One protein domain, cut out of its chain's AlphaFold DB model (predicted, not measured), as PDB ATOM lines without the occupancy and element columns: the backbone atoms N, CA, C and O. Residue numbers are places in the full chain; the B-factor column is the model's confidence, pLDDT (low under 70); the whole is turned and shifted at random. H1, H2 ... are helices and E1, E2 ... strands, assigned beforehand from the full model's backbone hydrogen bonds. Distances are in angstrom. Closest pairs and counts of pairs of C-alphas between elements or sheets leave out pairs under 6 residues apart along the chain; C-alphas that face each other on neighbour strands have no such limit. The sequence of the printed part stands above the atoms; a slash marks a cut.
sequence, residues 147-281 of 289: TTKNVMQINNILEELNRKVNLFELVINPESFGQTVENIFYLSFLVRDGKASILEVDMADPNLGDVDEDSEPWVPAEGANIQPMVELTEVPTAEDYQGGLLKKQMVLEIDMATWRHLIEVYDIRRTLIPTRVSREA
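AT A GLANCE: This is residues 147 to 281 of the 289 residues of the protein "Non-structural maintenance of chromosomes element 4" of Linnemannia elongata AG-77 (UniProt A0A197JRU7). A two-stranded hairpin, E1 and E2, stands at one side of a small group of three helices, in which H1 and H3 cross nearly at right angles and short H2 touches H3 and comes close to E2. From the hairpin, residues 210 to 217 of its long link stick out, and so do residues 238 to 244, which include H4; H5 sits at a corner of the body, near H2 and H3. The printed part has 135 residues, with five named helices and two named strands in the order H1 H2 H3 E1 E2 H4 H5. The sheet, E1 - E2, is antiparallel and the class is mixed, helices and strands, with under half of the residues in named elements. The whole is compact, with a radius of gyration of the C-alphas of 16.4 A, and spans 56 by 39 by 27 A.

IN THESE COORDINATES: E1, residues 196 to 202, is 18.9 A long, and E2, residues 226 to 232, is 19.1 A long. H3, residues 177 to 192, is the longest helix at 22.6 A. H1, residues 147 to 161, runs 21.4 A from C-alpha 147 at (5.750, -18.721, 19.647) to C-alpha 161 at (14.076, -32.042, 5.122). H2 is residues 167 to 171 and H4 is residues 238 to 242. H5, residues 256 to 265, is 14.4 A long and ends with C-alpha 265 at (16.925, -13.423, -6.899).

HOW THE PARTS SIT: E1 and E2 form a hairpin, antiparallel at 151 degrees, with N 199 and O 229 at 2.8 A and N 197 and O 231 at 2.9 A, within hydrogen-bond range. Residues 165 to 166 pair antiparallel with residues 229 to 230 of E2. The closest C-alphas of H2 and E2, Leu 167 and Met 229, are 5.4 A apart. Those of H3 and E1, Leu 190 and Ala 196, are 5.3 A apart. H3 touches H1 with residues 186 to 190 alone, about perpendicular at 79 degrees; the closest C-alphas, Val 151 and Tyr 186, are 5.2 A apart. H3 touches H2 with residues 180 to 187 alone, closest at the C-alphas of Val 171 and Asn 183, 5.3 A. H5 is close to H3 but not clearly touching, with the C-alphas of Phe 177 and Met 256 at 7.0 A. H4 and H3 are apart. Every O i to N i+4 pair is within hydrogen-bond range in H1, H2, H4 and H5; in H3 it is 10 of 12.

THE WHOLE: The C-alphas farthest apart, of Asp 214 and Ala 281, are 56.2 A apart. The printed part has no cut. The links E1 to E2, 23 residues, and H4 to H5, 13 residues, are long. Mean pLDDT of the printed part is 86.1; residues 205 to 220 and 278 to 281 are under 70.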
ATOM      1  N   THR A 147       4.310 -18.709  19.918       86.75
ATOM      2  CA  THR A 147       5.750 -18.721  19.647       86.75
ATOM      3  C   THR A 147       6.362 -20.116  19.768       86.75
ATOM      4  O   THR A 147       7.077 -20.540  18.869       86.75
ATOM      5  N   THR A 148       6.079 -20.861  20.842       89.94
ATOM      6  CA  THR A 148       6.655 -22.203  21.047       89.94
ATOM      7  C   THR A 148       6.182 -23.172  19.970       89.94
ATOM      8  O   THR A 148       6.985 -23.947  19.454       89.94
ATOM      9  N   LYS A 149       4.905 -23.090  19.579       91.81
ATOM     10  CA  LYS A 149       4.355 -23.911  18.492       91.81
ATOM     11  C   LYS A 149       5.042 -23.626  17.160       91.81
ATOM     12  O   LYS A 149       5.439 -24.565  16.478       91.81
ATOM     13  N   ASN A 150       5.232 -22.353  16.823       93.00
ATOM     14  CA  ASN A 150       5.873 -21.961  15.568       93.00
ATOM     15  C   ASN A 150       7.364 -22.343  15.542       93.00
ATOM     16  O   ASN A 150       7.856 -22.813  14.520       93.00
ATOM     17  N   VAL A 151       8.076 -22.224  16.671       95.12
ATOM     18  CA  VAL A 151       9.470 -22.694  16.791       95.12
ATOM     19  C   VAL A 151       9.561 -24.211  16.593       95.12
ATOM     20  O   VAL A 151      10.402 -24.677  15.827       95.12
ATOM     21  N   MET A 152       8.672 -24.986  17.225       94.44
ATOM     22  CA  MET A 152       8.610 -26.440  17.022       94.44
ATOM     23  C   MET A 152       8.263 -26.806  15.576       94.44
ATOM     24  O   MET A 152       8.819 -27.755  15.037       94.44
ATOM     25  N   GLN A 153       7.380 -26.046  14.928       94.81
ATOM     26  CA  GLN A 153       7.021 -26.271  13.531       94.81
ATOM     27  C   GLN A 153       8.227 -26.108  12.597       94.81
ATOM     28  O   GLN A 153       8.421 -26.947  11.723       94.81
ATOM     29  N   ILE A 154       9.048 -25.070  12.794       95.50
ATOM     30  CA  ILE A 154      10.280 -24.884  12.010       95.50
ATOM     31  C   ILE A 154      11.260 -26.032  12.268       95.50
ATOM     32  O   ILE A 154      11.825 -26.559  11.315       95.50
ATOM     33  N   ASN A 155      11.421 -26.455  13.527       95.56
ATOM     34  CA  ASN A 155      12.279 -27.591  13.866       95.56
ATOM     35  C   ASN A 155      11.847 -28.869  13.130       95.56
ATOM     36  O   ASN A 155      12.667 -29.497  12.473       95.56
ATOM     37  N   ASN A 156      10.552 -29.197  13.158       96.12
ATOM     38  CA  ASN A 156      10.021 -30.378  12.473       96.12
ATOM     39  C   ASN A 156      10.222 -30.304  10.951       96.12
ATOM     40  O   ASN A 156      10.567 -31.304  10.335       96.12
ATOM     41  N   ILE A 157      10.052 -29.125  10.336       95.38
ATOM     42  CA  ILE A 157      10.315 -28.938   8.898       95.38
ATOM     43  C   ILE A 157      11.789 -29.214   8.577       95.38
ATOM     44  O   ILE A 157      12.091 -29.866   7.579       95.38
ATOM     45  N   LEU A 158      12.713 -28.729   9.410       94.69
ATOM     46  CA  LEU A 158      14.141 -28.979   9.219       94.69
ATOM     47  C   LEU A 158      14.496 -30.463   9.420       94.69
ATOM     48  O   LEU A 158      15.280 -31.000   8.637       94.69
ATOM     49  N   GLU A 159      13.883 -31.136  10.399       94.69
ATOM     50  CA  GLU A 159      14.034 -32.582  10.627       94.69
ATOM     51  C   GLU A 159      13.511 -33.400   9.435       94.69
ATOM     52  O   GLU A 159      14.177 -34.329   8.983       94.69
ATOM     53  N   GLU A 160      12.350 -33.033   8.884       95.00
ATOM     54  CA  GLU A 160      11.758 -33.691   7.710       95.00
ATOM     55  C   GLU A 160      12.605 -33.504   6.444       95.00
ATOM     56  O   GLU A 160      12.719 -34.424   5.631       95.00
ATOM     57  N   LEU A 161      13.201 -32.322   6.261       91.69
ATOM     58  CA  LEU A 161      14.076 -32.042   5.122       91.69
ATOM     59  C   LEU A 161      15.410 -32.793   5.222       91.69
ATOM     60  O   LEU A 161      15.956 -33.169   4.182       91.69
ATOM     61  N   ASN A 162      15.922 -32.996   6.443       89.94
ATOM     62  CA  ASN A 162      17.162 -33.714   6.758       89.94
ATOM     63  C   ASN A 162      18.357 -33.318   5.865       89.94
ATOM     64  O   ASN A 162      19.109 -34.160   5.367       89.94
ATOM     65  N   ARG A 163      18.492 -32.016   5.592       88.88
ATOM     66  CA  ARG A 163      19.554 -31.439   4.758       88.88
ATOM     67  C   ARG A 163      19.783 -29.975   5.114       88.88
ATOM     68  O   ARG A 163      18.900 -29.332   5.674       88.88
ATOM     69  N   LYS A 164      20.922 -29.432   4.679       90.25
ATOM     70  CA  LYS A 164      21.180 -27.986   4.643       90.25
ATOM     71  C   LYS A 164      20.145 -27.297   3.735       90.25
ATOM     72  O   LYS A 164      19.893 -27.748   2.608       90.25
ATOM     73  N   VAL A 165      19.538 -26.213   4.212       92.69
ATOM     74  CA  VAL A 165      18.516 -25.433   3.483       92.69
ATOM     75  C   VAL A 165      18.962 -23.984   3.389       92.69
ATOM     76  O   VAL A 165      19.459 -23.441   4.365       92.69
ATOM     77  N   ASN A 166      18.768 -23.331   2.244       94.69
ATOM     78  CA  ASN A 166      19.088 -21.913   2.129       94.69
ATOM     79  C   ASN A 166      18.245 -21.081   3.114       94.69
ATOM     80  O   ASN A 166      17.027 -21.262   3.216       94.69
ATOM     81  N   LEU A 167      18.889 -20.156   3.829       95.62
ATOM     82  CA  LEU A 167      18.251 -19.313   4.840       95.62
ATOM     83  C   LEU A 167      17.046 -18.553   4.278       95.62
ATOM     84  O   LEU A 167      15.993 -18.514   4.912       95.62
ATOM     85  N   PHE A 168      17.194 -17.954   3.097       95.69
ATOM     86  CA  PHE A 168      16.164 -17.114   2.497       95.69
ATOM     87  C   PHE A 168      14.990 -17.943   1.984       95.69
ATOM     88  O   PHE A 168      13.845 -17.577   2.235       95.69
ATOM     89  N   GLU A 169      15.254 -19.094   1.364       94.94
ATOM     90  CA  GLU A 169      14.203 -20.035   0.949       94.94
ATOM     91  C   GLU A 169      13.385 -20.566   2.137       94.94
ATOM     92  O   GLU A 169      12.185 -20.819   2.006       94.94
ATOM     93  N   LEU A 170      14.017 -20.716   3.307       96.19
ATOM     94  CA  LEU A 170      13.353 -21.162   4.531       96.19
ATOM     95  C   LEU A 170      12.437 -20.089   5.131       96.19
ATOM     96  O   LEU A 170      11.291 -20.384   5.479       96.19
ATOM     97  N   VAL A 171      12.943 -18.864   5.305       96.69
ATOM     98  CA  VAL A 171      12.264 -17.845   6.128       96.69
ATOM     99  C   VAL A 171      11.362 -16.903   5.334       96.69
ATOM    100  O   VAL A 171      10.409 -16.364   5.909       96.69
ATOM    101  N   ILE A 172      11.631 -16.688   4.043       97.25
ATOM    102  CA  ILE A 172      10.888 -15.717   3.237       97.25
ATOM    103  C   ILE A 172       9.510 -16.260   2.878       97.25
ATOM    104  O   ILE A 172       9.351 -17.260   2.181       97.25
ATOM    105  N   ASN A 173       8.494 -15.515   3.303       96.50
ATOM    106  CA  ASN A 173       7.138 -15.668   2.817       96.50
ATOM    107  C   ASN A 173       6.894 -14.629   1.702       96.50
ATOM    108  O   ASN A 173       6.922 -13.431   2.002       96.50
ATOM    109  N   PRO A 174       6.631 -15.044   0.445       95.81
ATOM    110  CA  PRO A 174       6.429 -14.121  -0.675       95.81
ATOM    111  C   PRO A 174       5.104 -13.346  -0.609       95.81
ATOM    112  O   PRO A 174       4.949 -12.325  -1.276       95.81
ATOM    113  N   GLU A 175       4.151 -13.796   0.208       93.62
ATOM    114  CA  GLU A 175       2.836 -13.170   0.361       93.62
ATOM    115  C   GLU A 175       2.786 -12.181   1.536       93.62
ATOM    116  O   GLU A 175       1.895 -11.332   1.592       93.62
ATOM    117  N   SER A 176       3.729 -12.265   2.484       94.56
ATOM    118  CA  SER A 176       3.730 -11.414   3.677       94.56
ATOM    119  C   SER A 176       5.131 -11.141   4.227       94.56
ATOM    120  O   SER A 176       5.796 -12.010   4.797       94.56
ATOM    121  N   PHE A 177       5.533  -9.871   4.160       95.56
ATOM    122  CA  PHE A 177       6.735  -9.375   4.829       95.56
ATOM    123  C   PHE A 177       6.671  -9.561   6.352       95.56
ATOM    124  O   PHE A 177       7.638 -10.014   6.957       95.56
ATOM    125  N   GLY A 178       5.519  -9.289   6.976       95.12
ATOM    126  CA  GLY A 178       5.348  -9.465   8.423       95.12
ATOM    127  C   GLY A 178       5.606 -10.907   8.862       95.12
ATOM    128  O   GLY A 178       6.350 -11.138   9.810       95.12
ATOM    129  N   GLN A 179       5.095 -11.886   8.105       94.06
ATOM    130  CA  GLN A 179       5.377 -13.294   8.398       94.06
ATOM    131  C   GLN A 179       6.827 -13.684   8.120       94.06
ATOM    132  O   GLN A 179       7.348 -14.544   8.817       94.06
ATOM    133  N   THR A 180       7.502 -13.036   7.166       96.69
ATOM    134  CA  THR A 180       8.946 -13.230   6.955       96.69
ATOM    135  C   THR A 180       9.737 -12.801   8.194       96.69
ATOM    136  O   THR A 180      10.584 -13.550   8.674       96.69
ATOM    137  N   VAL A 181       9.417 -11.637   8.768       95.69
ATOM    138  CA  VAL A 181      10.048 -11.154  10.011       95.69
ATOM    139  C   VAL A 181       9.754 -12.096  11.183       95.69
ATOM    140  O   VAL A 181      10.661 -12.436  11.941       95.69
ATOM    141  N   GLU A 182       8.514 -12.575  11.314       94.56
ATOM    142  CA  GLU A 182       8.153 -13.574  12.327       94.56
ATOM    143  C   GLU A 182       8.912 -14.897  12.142       94.56
ATOM    144  O   GLU A 182       9.385 -15.474  13.117       94.56
ATOM    145  N   ASN A 183       9.071 -15.373  10.906       96.19
ATOM    146  CA  ASN A 183       9.808 -16.602  10.609       96.19
ATOM    147  C   ASN A 183      11.288 -16.475  10.998       96.19
ATOM    148  O   ASN A 183      11.828 -17.383  11.631       96.19
ATOM    149  N   ILE A 184      11.920 -15.334  10.694       96.25
ATOM    150  CA  ILE A 184      13.288 -15.020  11.141       96.25
ATOM    151  C   ILE A 184      13.352 -15.000  12.674       96.25
ATOM    152  O   ILE A 184      14.258 -15.587  13.268       96.25
ATOM    153  N   PHE A 185      12.370 -14.377  13.330       95.31
ATOM    154  CA  PHE A 185      12.285 -14.341  14.788       95.31
ATOM    155  C   PHE A 185      12.167 -15.744  15.398       95.31
ATOM    156  O   PHE A 185      12.880 -16.054  16.350       95.31
ATOM    157  N   TYR A 186      11.335 -16.627  14.845       95.94
ATOM    158  CA  TYR A 186      11.209 -18.000  15.340       95.94
ATOM    159  C   TYR A 186      12.466 -18.836  15.091       95.94
ATOM    160  O   TYR A 186      12.918 -19.527  16.005       95.94
ATOM    161  N   LEU A 187      13.083 -18.721  13.909       96.19
ATOM    162  CA  LEU A 187      14.362 -19.374  13.619       96.19
ATOM    163  C   LEU A 187      15.456 -18.930  14.604       96.19
ATOM    164  O   LEU A 187      16.251 -19.753  15.055       96.19
ATOM    165  N   SER A 188      15.456 -17.654  15.011       95.25
ATOM    166  CA  SER A 188      16.441 -17.124  15.962       95.25
ATOM    167  C   SER A 188      16.441 -17.845  17.317       95.25
ATOM    168  O   SER A 188      17.494 -17.936  17.943       95.25
ATOM    169  N   PHE A 189      15.309 -18.415  17.761       95.62
ATOM    170  CA  PHE A 189      15.270 -19.230  18.981       95.62
ATOM    171  C   PHE A 189      16.039 -20.539  18.820       95.62
ATOM    172  O   PHE A 189      16.779 -20.905  19.728       95.62
ATOM    173  N   LEU A 190      15.906 -21.216  17.673       95.19
ATOM    174  CA  LEU A 190      16.644 -22.454  17.404       95.19
ATOM    175  C   LEU A 190      18.151 -22.191  17.366       95.19
ATOM    176  O   LEU A 190      18.911 -22.941  17.975       95.19
ATOM    177  N   VAL A 191      18.566 -21.086  16.741       94.31
ATOM    178  CA  VAL A 191      19.978 -20.673  16.691       94.31
ATOM    179  C   VAL A 191      20.501 -20.279  18.073       94.31
ATOM    180  O   VAL A 191      21.561 -20.734  18.498       94.31
ATOM    181  N   ARG A 192      19.741 -19.479  18.831       92.12
ATOM    182  CA  ARG A 192      20.098 -19.077  20.202       92.12
ATOM    183  C   ARG A 192      20.268 -20.281  21.129       92.12
ATOM    184  O   ARG A 192      21.174 -20.282  21.967       92.12
ATOM    185  N   ASP A 193      19.388 -21.268  20.989       91.75
ATOM    186  CA  ASP A 193      19.371 -22.485  21.800       91.75
ATOM    187  C   ASP A 193      20.373 -23.544  21.286       91.75
ATOM    188  O   ASP A 193      20.485 -24.608  21.890       91.75
ATOM    189  N   GLY A 194      21.116 -23.260  20.206       90.88
ATOM    190  CA  GLY A 194      22.134 -24.151  19.637       90.88
ATOM    191  C   GLY A 194      21.573 -25.386  18.928       90.88
ATOM    192  O   GLY A 194      22.303 -26.347  18.721       90.88
ATOM    193  N   LYS A 195      20.281 -25.382  18.585       93.19
ATOM    194  CA  LYS A 195      19.605 -26.477  17.862       93.19
ATOM    195  C   LYS A 195      19.702 -26.344  16.346       93.19
ATOM    196  O   LYS A 195      19.399 -27.288  15.627       93.19
ATOM    197  N   ALA A 196      20.054 -25.158  15.865       94.00
ATOM    198  CA  ALA A 196      20.312 -24.897  14.462       94.00
ATOM    199  C   ALA A 196      21.522 -23.972  14.314       94.00
ATOM    200  O   ALA A 196      21.748 -23.103  15.160       94.00
ATOM    201  N   SER A 197      22.252 -24.116  13.215       92.38
ATOM    202  CA  SER A 197      23.382 -23.260  12.856       92.38
ATOM    203  C   SER A 197      23.184 -22.659  11.467       92.38
ATOM    204  O   SER A 197      22.475 -23.223  10.632       92.38
ATOM    205  N   ILE A 198      23.792 -21.493  11.241       92.69
ATOM    206  CA  ILE A 198      23.852 -20.834   9.934       92.69
ATOM    207  C   ILE A 198      25.306 -20.870   9.477       92.69
ATOM    208  O   ILE A 198      26.184 -20.340  10.161       92.69
ATOM    209  N   LEU A 199      25.538 -21.487   8.325       88.25
ATOM    210  CA  LEU A 199      26.849 -21.681   7.723       88.25
ATOM    211  C   LEU A 199      26.927 -20.964   6.379       88.25
ATOM    212  O   LEU A 199      25.945 -20.895   5.642       88.25
ATOM    213  N   GLU A 200      28.109 -20.468   6.043       86.00
ATOM    214  CA  GLU A 200      28.431 -20.026   4.691       86.00
ATOM    215  C   GLU A 200      28.944 -21.235   3.908       86.00
ATOM    216  O   GLU A 200      29.927 -21.855   4.307       86.00
ATOM    217  N   VAL A 201      28.253 -21.603   2.830       83.38
ATOM    218  CA  VAL A 201      28.603 -22.764   2.000       83.38
ATOM    219  C   VAL A 201      28.817 -22.302   0.567       83.38
ATOM    220  O   VAL A 201      27.946 -21.642   0.001       83.38
ATOM    221  N   ASP A 202      29.948 -22.661  -0.037       82.75
ATOM    222  CA  ASP A 202      30.145 -22.472  -1.474       82.75
ATOM    223  C   ASP A 202      29.379 -23.554  -2.243       82.75
ATOM    224  O   ASP A 202      29.632 -24.749  -2.106       82.75
ATOM    225  N   MET A 203      28.435 -23.147  -3.086       77.19
ATOM    226  CA  MET A 203      27.654 -24.088  -3.894       77.19
ATOM    227  C   MET A 203      28.506 -24.851  -4.920       77.19
ATOM    228  O   MET A 203      28.063 -25.890  -5.414       77.19
ATOM    229  N   ALA A 204      29.696 -24.347  -5.263       71.25
ATOM    230  CA  ALA A 204      30.635 -25.043  -6.141       71.25
ATOM    231  C   ALA A 204      31.365 -26.204  -5.436       71.25
ATOM    232  O   ALA A 204      31.764 -27.159  -6.106       71.25
ATOM    233  N   ASP A 205      31.491 -26.147  -4.108       68.06
ATOM    234  CA  ASP A 205      32.069 -27.200  -3.272       68.06
ATOM    235  C   ASP A 205      31.336 -27.268  -1.913       68.06
ATOM    236  O   ASP A 205      31.741 -26.640  -0.932       68.06
ATOM    237  N   PRO A 206      30.230 -28.031  -1.831       62.50
ATOM    238  CA  PRO A 206      29.356 -28.059  -0.654       62.50
ATOM    239  C   PRO A 206      29.990 -28.629   0.625       62.50
ATOM    240  O   PRO A 206      29.389 -28.518   1.696       62.50
ATOM    241  N   ASN A 207      31.158 -29.274   0.510       62.19
ATOM    242  CA  ASN A 207      31.899 -29.857   1.634       62.19
ATOM    243  C   ASN A 207      32.991 -28.908   2.165       62.19
ATOM    244  O   ASN A 207      33.676 -29.229   3.137       62.19
ATOM    245  N   LEU A 208      33.160 -27.741   1.541       54.81
ATOM    246  CA  LEU A 208      34.165 -26.742   1.888       54.81
ATOM    247  C   LEU A 208      33.698 -25.962   3.127       54.81
ATOM    248  O   LEU A 208      33.058 -24.919   3.036       54.81
ATOM    249  N   GLY A 209      33.934 -26.545   4.301       51.84
ATOM    250  CA  GLY A 209      33.443 -26.049   5.593       51.84
ATOM    251  C   GLY A 209      33.589 -27.061   6.734       51.84
ATOM    252  O   GLY A 209      33.719 -26.647   7.884       51.84
ATOM    253  N   ASP A 210      33.684 -28.360   6.415       56.31
ATOM    254  CA  ASP A 210      34.081 -29.422   7.355       56.31
ATOM    255  C   ASP A 210      35.609 -29.451   7.478       56.31
ATOM    256  O   ASP A 210      36.297 -30.372   7.035       56.31
ATOM    257  N   VAL A 211      36.150 -28.348   7.974       53.16
ATOM    258  CA  VAL A 211      37.577 -28.076   7.992       53.16
ATOM    259  C   VAL A 211      38.080 -28.304   9.417       53.16
ATOM    260  O   VAL A 211      37.622 -27.631  10.340       53.16
ATOM    261  N   ASP A 212      38.998 -29.260   9.598       55.84
ATOM    262  CA  ASP A 212      39.666 -29.515  10.880       55.84
ATOM    263  C   ASP A 212      40.273 -28.211  11.432       55.84
ATOM    264  O   ASP A 212      40.737 -27.364  10.663       55.84
ATOM    265  N   GLU A 213      40.304 -28.064  12.761       55.47
ATOM    266  CA  GLU A 213      40.730 -26.849  13.484       55.47
ATOM    267  C   GLU A 213      42.140 -26.346  13.090       55.47
ATOM    268  O   GLU A 213      42.442 -25.160  13.222       55.47
ATOM    269  N   ASP A 214      42.974 -27.230  12.530       56.72
ATOM    270  CA  ASP A 214      44.350 -26.961  12.094       56.72
ATOM    271  C   ASP A 214      44.495 -26.556  10.615       56.72
ATOM    272  O   ASP A 214      45.612 -26.342  10.129       56.72
ATOM    273  N   SER A 215      43.403 -26.478   9.858       59.38
ATOM    274  CA  SER A 215      43.497 -26.200   8.422       59.38
ATOM    275  C   SER A 215      43.644 -24.704   8.138       59.38
ATOM    276  O   SER A 215      43.151 -23.851   8.879       59.38
ATOM    277  N   GLU A 216      44.296 -24.369   7.022       59.53
ATOM    278  CA  GLU A 216      44.429 -22.972   6.612       59.53
ATOM    279  C   GLU A 216      43.051 -22.310   6.414       59.53
ATOM    280  O   GLU A 216      42.138 -22.947   5.877       59.53
ATOM    281  N   PRO A 217      42.889 -21.030   6.812       59.78
ATOM    282  CA  PRO A 217      41.655 -20.290   6.593       59.78
ATOM    283  C   PRO A 217      41.261 -20.349   5.121       59.78
ATOM    284  O   PRO A 217      42.010 -19.909   4.248       59.78
ATOM    285  N   TRP A 218      40.077 -20.892   4.852       65.88
ATOM    286  CA  TRP A 218      39.565 -20.971   3.497       65.88
ATOM    287  C   TRP A 218      39.404 -19.566   2.898       65.88
ATOM    288  O   TRP A 218      38.816 -18.673   3.514       65.88
ATOM    289  N   VAL A 219      39.926 -19.379   1.686       63.38
ATOM    290  CA  VAL A 219      39.744 -18.163   0.890       63.38
ATOM    291  C   VAL A 219      38.872 -18.522  -0.313       63.38
ATOM    292  O   VAL A 219      39.268 -19.398  -1.088       63.38
ATOM    293  N   PRO A 220      37.715 -17.862  -0.504       65.56
ATOM    294  CA  PRO A 220      36.856 -18.127  -1.648       65.56
ATOM    295  C   PRO A 220      37.594 -17.903  -2.965       65.56
ATOM    296  O   PRO A 220      38.265 -16.884  -3.148       65.56
ATOM    297  N   ALA A 221      37.444 -18.841  -3.899       70.25
ATOM    298  CA  ALA A 221      37.930 -18.657  -5.259       70.25
ATOM    299  C   ALA A 221      37.180 -17.506  -5.952       70.25
ATOM    300  O   ALA A 221      36.036 -17.181  -5.622       70.25
ATOM    301  N   GLU A 222      37.816 -16.886  -6.943       73.38
ATOM    302  CA  GLU A 222      37.196 -15.828  -7.738       73.38
ATOM    303  C   GLU A 222      35.970 -16.394  -8.484       73.38
ATOM    304  O   GLU A 222      36.103 -17.255  -9.353       73.38
ATOM    305  N   GLY A 223      34.766 -15.948  -8.103       70.75
ATOM    306  CA  GLY A 223      33.493 -16.467  -8.626       70.75
ATOM    307  C   GLY A 223      32.785 -17.516  -7.753       70.75
ATOM    308  O   GLY A 223      31.795 -18.084  -8.213       70.75
ATOM    309  N   ALA A 224      33.252 -17.763  -6.523       73.62
ATOM    310  CA  ALA A 224      32.561 -18.607  -5.543       73.62
ATOM    311  C   ALA A 224      31.108 -18.150  -5.313       73.62
ATOM    312  O   ALA A 224      30.831 -16.949  -5.198       73.62
ATOM    313  N   ASN A 225      30.177 -19.104  -5.220       83.19
ATOM    314  CA  ASN A 225      28.763 -18.821  -4.968       83.19
ATOM    315  C   ASN A 225      28.423 -19.188  -3.524       83.19
ATOM    316  O   ASN A 225      27.876 -20.256  -3.250       83.19
ATOM    317  N   ILE A 226      28.785 -18.288  -2.613       86.06
ATOM    318  CA  ILE A 226      28.601 -18.468  -1.174       86.06
ATOM    319  C   ILE A 226      27.138 -18.229  -0.811       86.06
ATOM    320  O   ILE A 226      26.567 -17.183  -1.121       86.06
ATOM    321  N   GLN A 227      26.542 -19.202  -0.131       88.38
ATOM    322  CA  GLN A 227      25.143 -19.197   0.261       88.38
ATOM    323  C   GLN A 227      24.996 -19.405   1.773       88.38
ATOM    324  O   GLN A 227      25.672 -20.271   2.334       88.38
ATOM    325  N   PRO A 228      24.103 -18.654   2.446       92.19
ATOM    326  CA  PRO A 228      23.784 -18.897   3.844       92.19
ATOM    327  C   PRO A 228      22.867 -20.116   3.956       92.19
ATOM    328  O   PRO A 228      21.724 -20.101   3.490       92.19
ATOM    329  N   MET A 229      23.361 -21.166   4.598       91.94
ATOM    330  CA  MET A 229      22.665 -22.435   4.767       91.94
ATOM    331  C   MET A 229      22.342 -22.670   6.240       91.94
ATOM    332  O   MET A 229      23.183 -22.478   7.110       91.94
ATOM    333  N   VAL A 230      21.116 -23.096   6.512       94.38
ATOM    334  CA  VAL A 230      20.619 -23.495   7.826       94.38
ATOM    335  C   VAL A 230      20.685 -25.012   7.929       94.38
ATOM    336  O   VAL A 230      20.206 -25.717   7.037       94.38
ATOM    337  N   GLU A 231      21.224 -25.509   9.034       92.94
ATOM    338  CA  GLU A 231      21.201 -26.927   9.395       92.94
ATOM    339  C   GLU A 231      20.825 -27.122  10.861       92.94
ATOM    340  O   GLU A 231      20.969 -26.207  11.673       92.94
ATOM    341  N   LEU A 232      20.336 -28.317  11.193       93.81
ATOM    342  CA  LEU A 232      20.130 -28.718  12.580       93.81
ATOM    343  C   LEU A 232      21.451 -29.163  13.194       93.81
ATOM    344  O   LEU A 232      22.248 -29.841  12.550       93.81
ATOM    345  N   THR A 233      21.640 -28.807  14.457       90.62
ATOM    346  CA  THR A 233      22.836 -29.133  15.229       90.62
ATOM    347  C   THR A 233      22.453 -29.738  16.568       90.62
ATOM    348  O   THR A 233      21.390 -29.449  17.128       90.62
ATOM    349  N   GLU A 234      23.340 -30.566  17.112       88.31
ATOM    350  CA  GLU A 234      23.230 -30.980  18.504       88.31
ATOM    351  C   GLU A 234      23.507 -29.784  19.420       88.31
ATOM    352  O   GLU A 234      24.339 -28.925  19.123       88.31
ATOM    353  N   VAL A 235      22.774 -29.705  20.533       89.94
ATOM    354  CA  VAL A 235      22.935 -28.600  21.481       89.94
ATOM    355  C   VAL A 235      24.335 -28.677  22.094       89.94
ATOM    356  O   VAL A 235      24.644 -29.698  22.711       89.94
ATOM    357  N   PRO A 236      25.154 -27.610  22.006       87.50
ATOM    358  CA  PRO A 236      26.520 -27.656  22.503       87.50
ATOM    359  C   PRO A 236      26.591 -27.920  24.006       87.50
ATOM    360  O   PRO A 236      25.894 -27.281  24.809       87.50
ATOM    361  N   THR A 237      27.467 -28.838  24.386       88.75
ATOM    362  CA  THR A 237      27.756 -29.217  25.766       88.75
ATOM    363  C   THR A 237      28.733 -28.242  26.425       88.75
ATOM    364  O   THR A 237      29.366 -27.407  25.781       88.75
ATOM    365  N   ALA A 238      28.880 -28.336  27.750       85.44
ATOM    366  CA  ALA A 238      29.862 -27.535  28.483       85.44
ATOM    367  C   ALA A 238      31.315 -27.840  28.070       85.44
ATOM    368  O   ALA A 238      32.170 -26.966  28.207       85.44
ATOM    369  N   GLU A 239      31.581 -29.053  27.578       87.56
ATOM    370  CA  GLU A 239      32.894 -29.468  27.079       87.56
ATOM    371  C   GLU A 239      33.210 -28.776  25.751       87.56
ATOM    372  O   GLU A 239      34.307 -28.248  25.606       87.56
ATOM    373  N   ASP A 240      32.229 -28.636  24.853       85.25
ATOM    374  CA  ASP A 240      32.404 -27.940  23.568       85.25
ATOM    375  C   ASP A 240      32.799 -26.466  23.765       85.25
ATOM    376  O   ASP A 240      33.693 -25.946  23.097       85.25
ATOM    377  N   TYR A 241      32.191 -25.785  24.744       84.81
ATOM    378  CA  TYR A 241      32.576 -24.411  25.093       84.81
ATOM    379  C   TYR A 241      33.976 -24.324  25.715       84.81
ATOM    380  O   TYR A 241      34.679 -23.337  25.501       84.81
ATOM    381  N   GLN A 242      34.398 -25.335  26.483       83.00
ATOM    382  CA  GLN A 242      35.766 -25.406  27.015       83.00
ATOM    383  C   GLN A 242      36.788 -25.730  25.920       83.00
ATOM    384  O   GLN A 242      37.918 -25.252  25.992       83.00
ATOM    385  N   GLY A 243      36.366 -26.474  24.896       80.44
ATOM    386  CA  GLY A 243      37.113 -26.760  23.674       80.44
ATOM    387  C   GLY A 243      37.202 -25.585  22.699       80.44
ATOM    388  O   GLY A 243      37.758 -25.747  21.625       80.44
ATOM    389  N   GLY A 244      36.686 -24.403  23.053       80.56
ATOM    390  CA  GLY A 244      36.846 -23.190  22.248       80.56
ATOM    391  C   GLY A 244      35.656 -22.836  21.356       80.56
ATOM    392  O   GLY A 244      35.755 -21.881  20.585       80.56
ATOM    393  N   LEU A 245      34.510 -23.520  21.475       82.25
ATOM    394  CA  LEU A 245      33.304 -23.135  20.740       82.25
ATOM    395  C   LEU A 245      32.850 -21.720  21.136       82.25
ATOM    396  O   LEU A 245      32.490 -21.444  22.284       82.25
ATOM    397  N   LEU A 246      32.806 -20.817  20.156       82.31
ATOM    398  CA  LEU A 246      32.369 -19.435  20.344       82.31
ATOM    399  C   LEU A 246      30.977 -19.213  19.758       82.31
ATOM    400  O   LEU A 246      30.709 -19.526  18.599       82.31
ATOM    401  N   LYS A 247      30.099 -18.569  20.536       82.44
ATOM    402  CA  LYS A 247      28.822 -18.065  20.019       82.44
ATOM    403  C   LYS A 247      29.086 -16.878  19.098       82.44
ATOM    404  O   LYS A 247      29.486 -15.809  19.557       82.44
ATOM    405  N   LYS A 248      28.840 -17.064  17.803       85.25
ATOM    406  CA  LYS A 248      28.887 -15.992  16.803       85.25
ATOM    407  C   LYS A 248      27.514 -15.330  16.692       85.25
ATOM    408  O   LYS A 248      26.485 -15.993  16.810       85.25
ATOM    409  N   GLN A 249      27.501 -14.021  16.465       86.50
ATOM    410  CA  GLN A 249      26.281 -13.262  16.209       86.50
ATOM    411  C   GLN A 249      26.248 -12.830  14.745       86.50
ATOM    412  O   GLN A 249      27.205 -12.241  14.250       86.50
ATOM    413  N   MET A 250      25.117 -13.072  14.084       86.56
ATOM    414  CA  MET A 250      24.813 -12.535  12.761       86.56
ATOM    415  C   MET A 250      23.805 -11.393  12.910       86.56
ATOM    416  O   MET A 250      22.785 -11.547  13.585       86.56
ATOM    417  N   VAL A 251      24.087 -10.245  12.292       89.12
ATOM    418  CA  VAL A 251      23.162  -9.107  12.222       89.12
ATOM    419  C   VAL A 251      22.714  -8.960  10.774       89.12
ATOM    420  O   VAL A 251      23.547  -8.796   9.889       89.12
ATOM    421  N   LEU A 252      21.404  -9.033  10.548       87.56
ATOM    422  CA  LEU A 252      20.783  -8.899   9.234       87.56
ATOM    423  C   LEU A 252      19.835  -7.698   9.243       87.56
ATOM    424  O   LEU A 252      19.012  -7.562  10.149       87.56
ATOM    425  N   GLU A 253      19.926  -6.862   8.214       92.69
ATOM    426  CA  GLU A 253      18.938  -5.827   7.919       92.69
ATOM    427  C   GLU A 253      18.062  -6.297   6.754       92.69
ATOM    428  O   GLU A 253      18.569  -6.767   5.737       92.69
ATOM    429  N   ILE A 254      16.742  -6.197   6.910       93.38
ATOM    430  CA  ILE A 254      15.795  -6.520   5.846       93.38
ATOM    431  C   ILE A 254      14.663  -5.499   5.834       93.38
ATOM    432  O   ILE A 254      13.895  -5.366   6.788       93.38
ATOM    433  N   ASP A 255      14.558  -4.772   4.729       96.00
ATOM    434  CA  ASP A 255      13.453  -3.869   4.451       96.00
ATOM    435  C   ASP A 255      12.547  -4.444   3.349       96.00
ATOM    436  O   ASP A 255      12.796  -5.508   2.773       96.00
ATOM    437  N   MET A 256      11.461  -3.736   3.039       95.06
ATOM    438  CA  MET A 256      10.501  -4.170   2.017       95.06
ATOM    439  C   MET A 256      11.121  -4.275   0.617       95.06
ATOM    440  O   MET A 256      10.658  -5.080  -0.191       95.06
ATOM    441  N   ALA A 257      12.128  -3.453   0.304       97.12
ATOM    442  CA  ALA A 257      12.808  -3.496  -0.987       97.12
ATOM    443  C   ALA A 257      13.709  -4.733  -1.086       97.12
ATOM    444  O   ALA A 257      13.592  -5.496  -2.044       97.12
ATOM    445  N   THR A 258      14.523  -4.974  -0.058       96.44
ATOM    446  CA  THR A 258      15.401  -6.142   0.065       96.44
ATOM    447  C   THR A 258      14.593  -7.434   0.057       96.44
ATOM    448  O   THR A 258      14.926  -8.354  -0.679       96.44
ATOM    449  N   TRP A 259      13.476  -7.493   0.786       97.44
ATOM    450  CA  TRP A 259      12.568  -8.645   0.776       97.44
ATOM    451  C   TRP A 259      12.049  -8.982  -0.631       97.44
ATOM    452  O   TRP A 259      12.120 -10.137  -1.049       97.44
ATOM    453  N   ARG A 260      11.589  -7.983  -1.399       96.94
ATOM    454  CA  ARG A 260      11.159  -8.192  -2.796       96.94
ATOM    455  C   ARG A 260      12.307  -8.648  -3.683       96.94
ATOM    456  O   ARG A 260      12.128  -9.559  -4.485       96.94
ATOM    457  N   HIS A 261      13.473  -8.036  -3.521       96.94
ATOM    458  CA  HIS A 261      14.644  -8.395  -4.303       96.94
ATOM    459  C   HIS A 261      15.088  -9.838  -4.027       96.94
ATOM    460  O   HIS A 261      15.365 -10.578  -4.963       96.94
ATOM    461  N   LEU A 262      15.067 -10.275  -2.766       95.88
ATOM    462  CA  LEU A 262      15.373 -11.655  -2.391       95.88
ATOM    463  C   LEU A 262      14.376 -12.651  -2.998       95.88
ATOM    464  O   LEU A 262      14.797 -13.699  -3.475       95.88
ATOM    465  N   ILE A 263      13.081 -12.318  -3.056       96.56
ATOM    466  CA  ILE A 263      12.077 -13.157  -3.738       96.56
ATOM    467  C   ILE A 263      12.421 -13.344  -5.219       96.56
ATOM    468  O   ILE A 263      12.253 -14.438  -5.754       96.56
ATOM    469  N   GLU A 264      12.878 -12.287  -5.887       96.12
ATOM    470  CA  GLU A 264      13.246 -12.335  -7.303       96.12
ATOM    471  C   GLU A 264      14.545 -13.110  -7.535       96.12
ATOM    472  O   GLU A 264      14.580 -13.983  -8.397       96.12
ATOM    473  N   VAL A 265      15.591 -12.817  -6.756       94.44
ATOM    474  CA  VAL A 265      16.925 -13.423  -6.899       94.44
ATOM    475  C   VAL A 265      16.899 -14.922  -6.608       94.44
ATOM    476  O   VAL A 265      17.504 -15.694  -7.347       94.44
ATOM    477  N   TYR A 266      16.177 -15.332  -5.565       93.50
ATOM    478  CA  TYR A 266      16.066 -16.735  -5.155       93.50
ATOM    479  C   TYR A 266      14.852 -17.453  -5.769       93.50
ATOM    480  O   TYR A 266      14.560 -18.583  -5.396       93.50
ATOM    481  N   ASP A 267      14.121 -16.807  -6.686       95.50
ATOM    482  CA  ASP A 267      12.913 -17.348  -7.331       95.50
ATOM    483  C   ASP A 267      11.898 -17.954  -6.331       95.50
ATOM    484  O   ASP A 267      11.309 -19.017  -6.545       95.50
ATOM    485  N   ILE A 268      11.669 -17.273  -5.203       94.44
ATOM    486  CA  ILE A 268      10.861 -17.805  -4.097       94.44
ATOM    487  C   ILE A 268       9.376 -17.685  -4.443       94.44
ATOM    488  O   ILE A 268       8.738 -16.646  -4.262       94.44
ATOM    489  N   ARG A 269       8.794 -18.773  -4.957       91.25
ATOM    490  CA  ARG A 269       7.368 -18.830  -5.342       91.25
ATOM    491  C   ARG A 269       6.450 -19.377  -4.260       91.25
ATOM    492  O   ARG A 269       5.237 -19.203  -4.350       91.25
ATOM    493  N   ARG A 270       7.000 -20.084  -3.273       91.00
ATOM    494  CA  ARG A 270       6.246 -20.746  -2.203       91.00
ATOM    495  C   ARG A 270       7.015 -20.626  -0.897       91.00
ATOM    496  O   ARG A 270       8.237 -20.660  -0.908       91.00
ATOM    497  N   THR A 271       6.284 -20.511   0.205       92.75
ATOM    498  CA  THR A 271       6.860 -20.523   1.553       92.75
ATOM    499  C   THR A 271       7.032 -21.962   2.040       92.75
ATOM    500  O   THR A 271       6.125 -22.781   1.866       92.75
ATOM    501  N   LEU A 272       8.182 -22.273   2.649       91.69
ATOM    502  CA  LEU A 272       8.401 -23.557   3.328       91.69
ATOM    503  C   LEU A 272       7.659 -23.610   4.667       91.69
ATOM    504  O   LEU A 272       7.086 -24.636   5.023       91.69
ATOM    505  N   ILE A 273       7.615 -22.486   5.384       93.50
ATOM    506  CA  ILE A 273       6.856 -22.353   6.628       93.50
ATOM    507  C   ILE A 273       5.399 -22.013   6.274       93.50
ATOM    508  O   ILE A 273       5.166 -20.999   5.610       93.50
ATOM    509  N   PRO A 274       4.404 -22.812   6.703       91.50
ATOM    510  CA  PRO A 274       2.998 -22.563   6.393       91.50
ATOM    511  C   PRO A 274       2.514 -21.166   6.798       91.50
ATOM    512  O   PRO A 274       2.737 -20.715   7.924       91.50
ATOM    513  N   THR A 275       1.807 -20.499   5.881       90.06
ATOM    514  CA  THR A 275       1.264 -19.151   6.091       90.06
ATOM    515  C   THR A 275       0.207 -19.157   7.196       90.06
ATOM    516  O   THR A 275      -0.805 -19.857   7.110       90.06
ATOM    517  N   ARG A 276       0.417 -18.338   8.228       87.88
ATOM    518  CA  ARG A 276      -0.527 -18.158   9.343       87.88
ATOM    519  C   ARG A 276      -1.690 -17.255   8.923       87.88
ATOM    520  O   ARG A 276      -1.501 -16.288   8.186       87.88
ATOM    521  N   VAL A 277      -2.901 -17.538   9.397       79.31
ATOM    522  CA  VAL A 277      -4.069 -16.677   9.146       79.31
ATOM    523  C   VAL A 277      -4.026 -15.494  10.118       79.31
ATOM    524  O   VAL A 277      -3.892 -15.697  11.321       79.31
ATOM    525  N   SER A 278      -4.145 -14.260   9.614       65.50
ATOM    526  CA  SER A 278      -4.186 -13.055  10.461       65.50
ATOM    527  C   SER A 278      -5.353 -13.110  11.458       65.50
ATOM    528  O   SER A 278      -6.487 -13.416  11.077       65.50
ATOM    529  N   ARG A 279      -5.097 -12.751  12.726       58.41
ATOM    530  CA  ARG A 279      -6.110 -12.700  13.800       58.41
ATOM    531  C   ARG A 279      -7.290 -11.773  13.498       58.41
ATOM    532  O   ARG A 279      -8.393 -12.047  13.965       58.41
ATOM    533  N   GLU A 280      -7.119 -10.748  12.660       53.47
ATOM    534  CA  GLU A 280      -8.233  -9.887  12.221       53.47
ATOM    535  C   GLU A 280      -9.337 -10.675  11.489       53.47
ATOM    536  O   GLU A 280     -10.506 -10.284  11.497       53.47
ATOM    537  N   ALA A 281      -8.994 -11.822  10.891       49.88
ATOM    538  CA  ALA A 281      -9.968 -12.734  10.301       49.88
ATOM    539  C   ALA A 281     -10.657 -13.641  11.344       49.88
ATOM    540  O   ALA A 281     -11.772 -14.102  11.096       49.88
TER     541      ALA A 281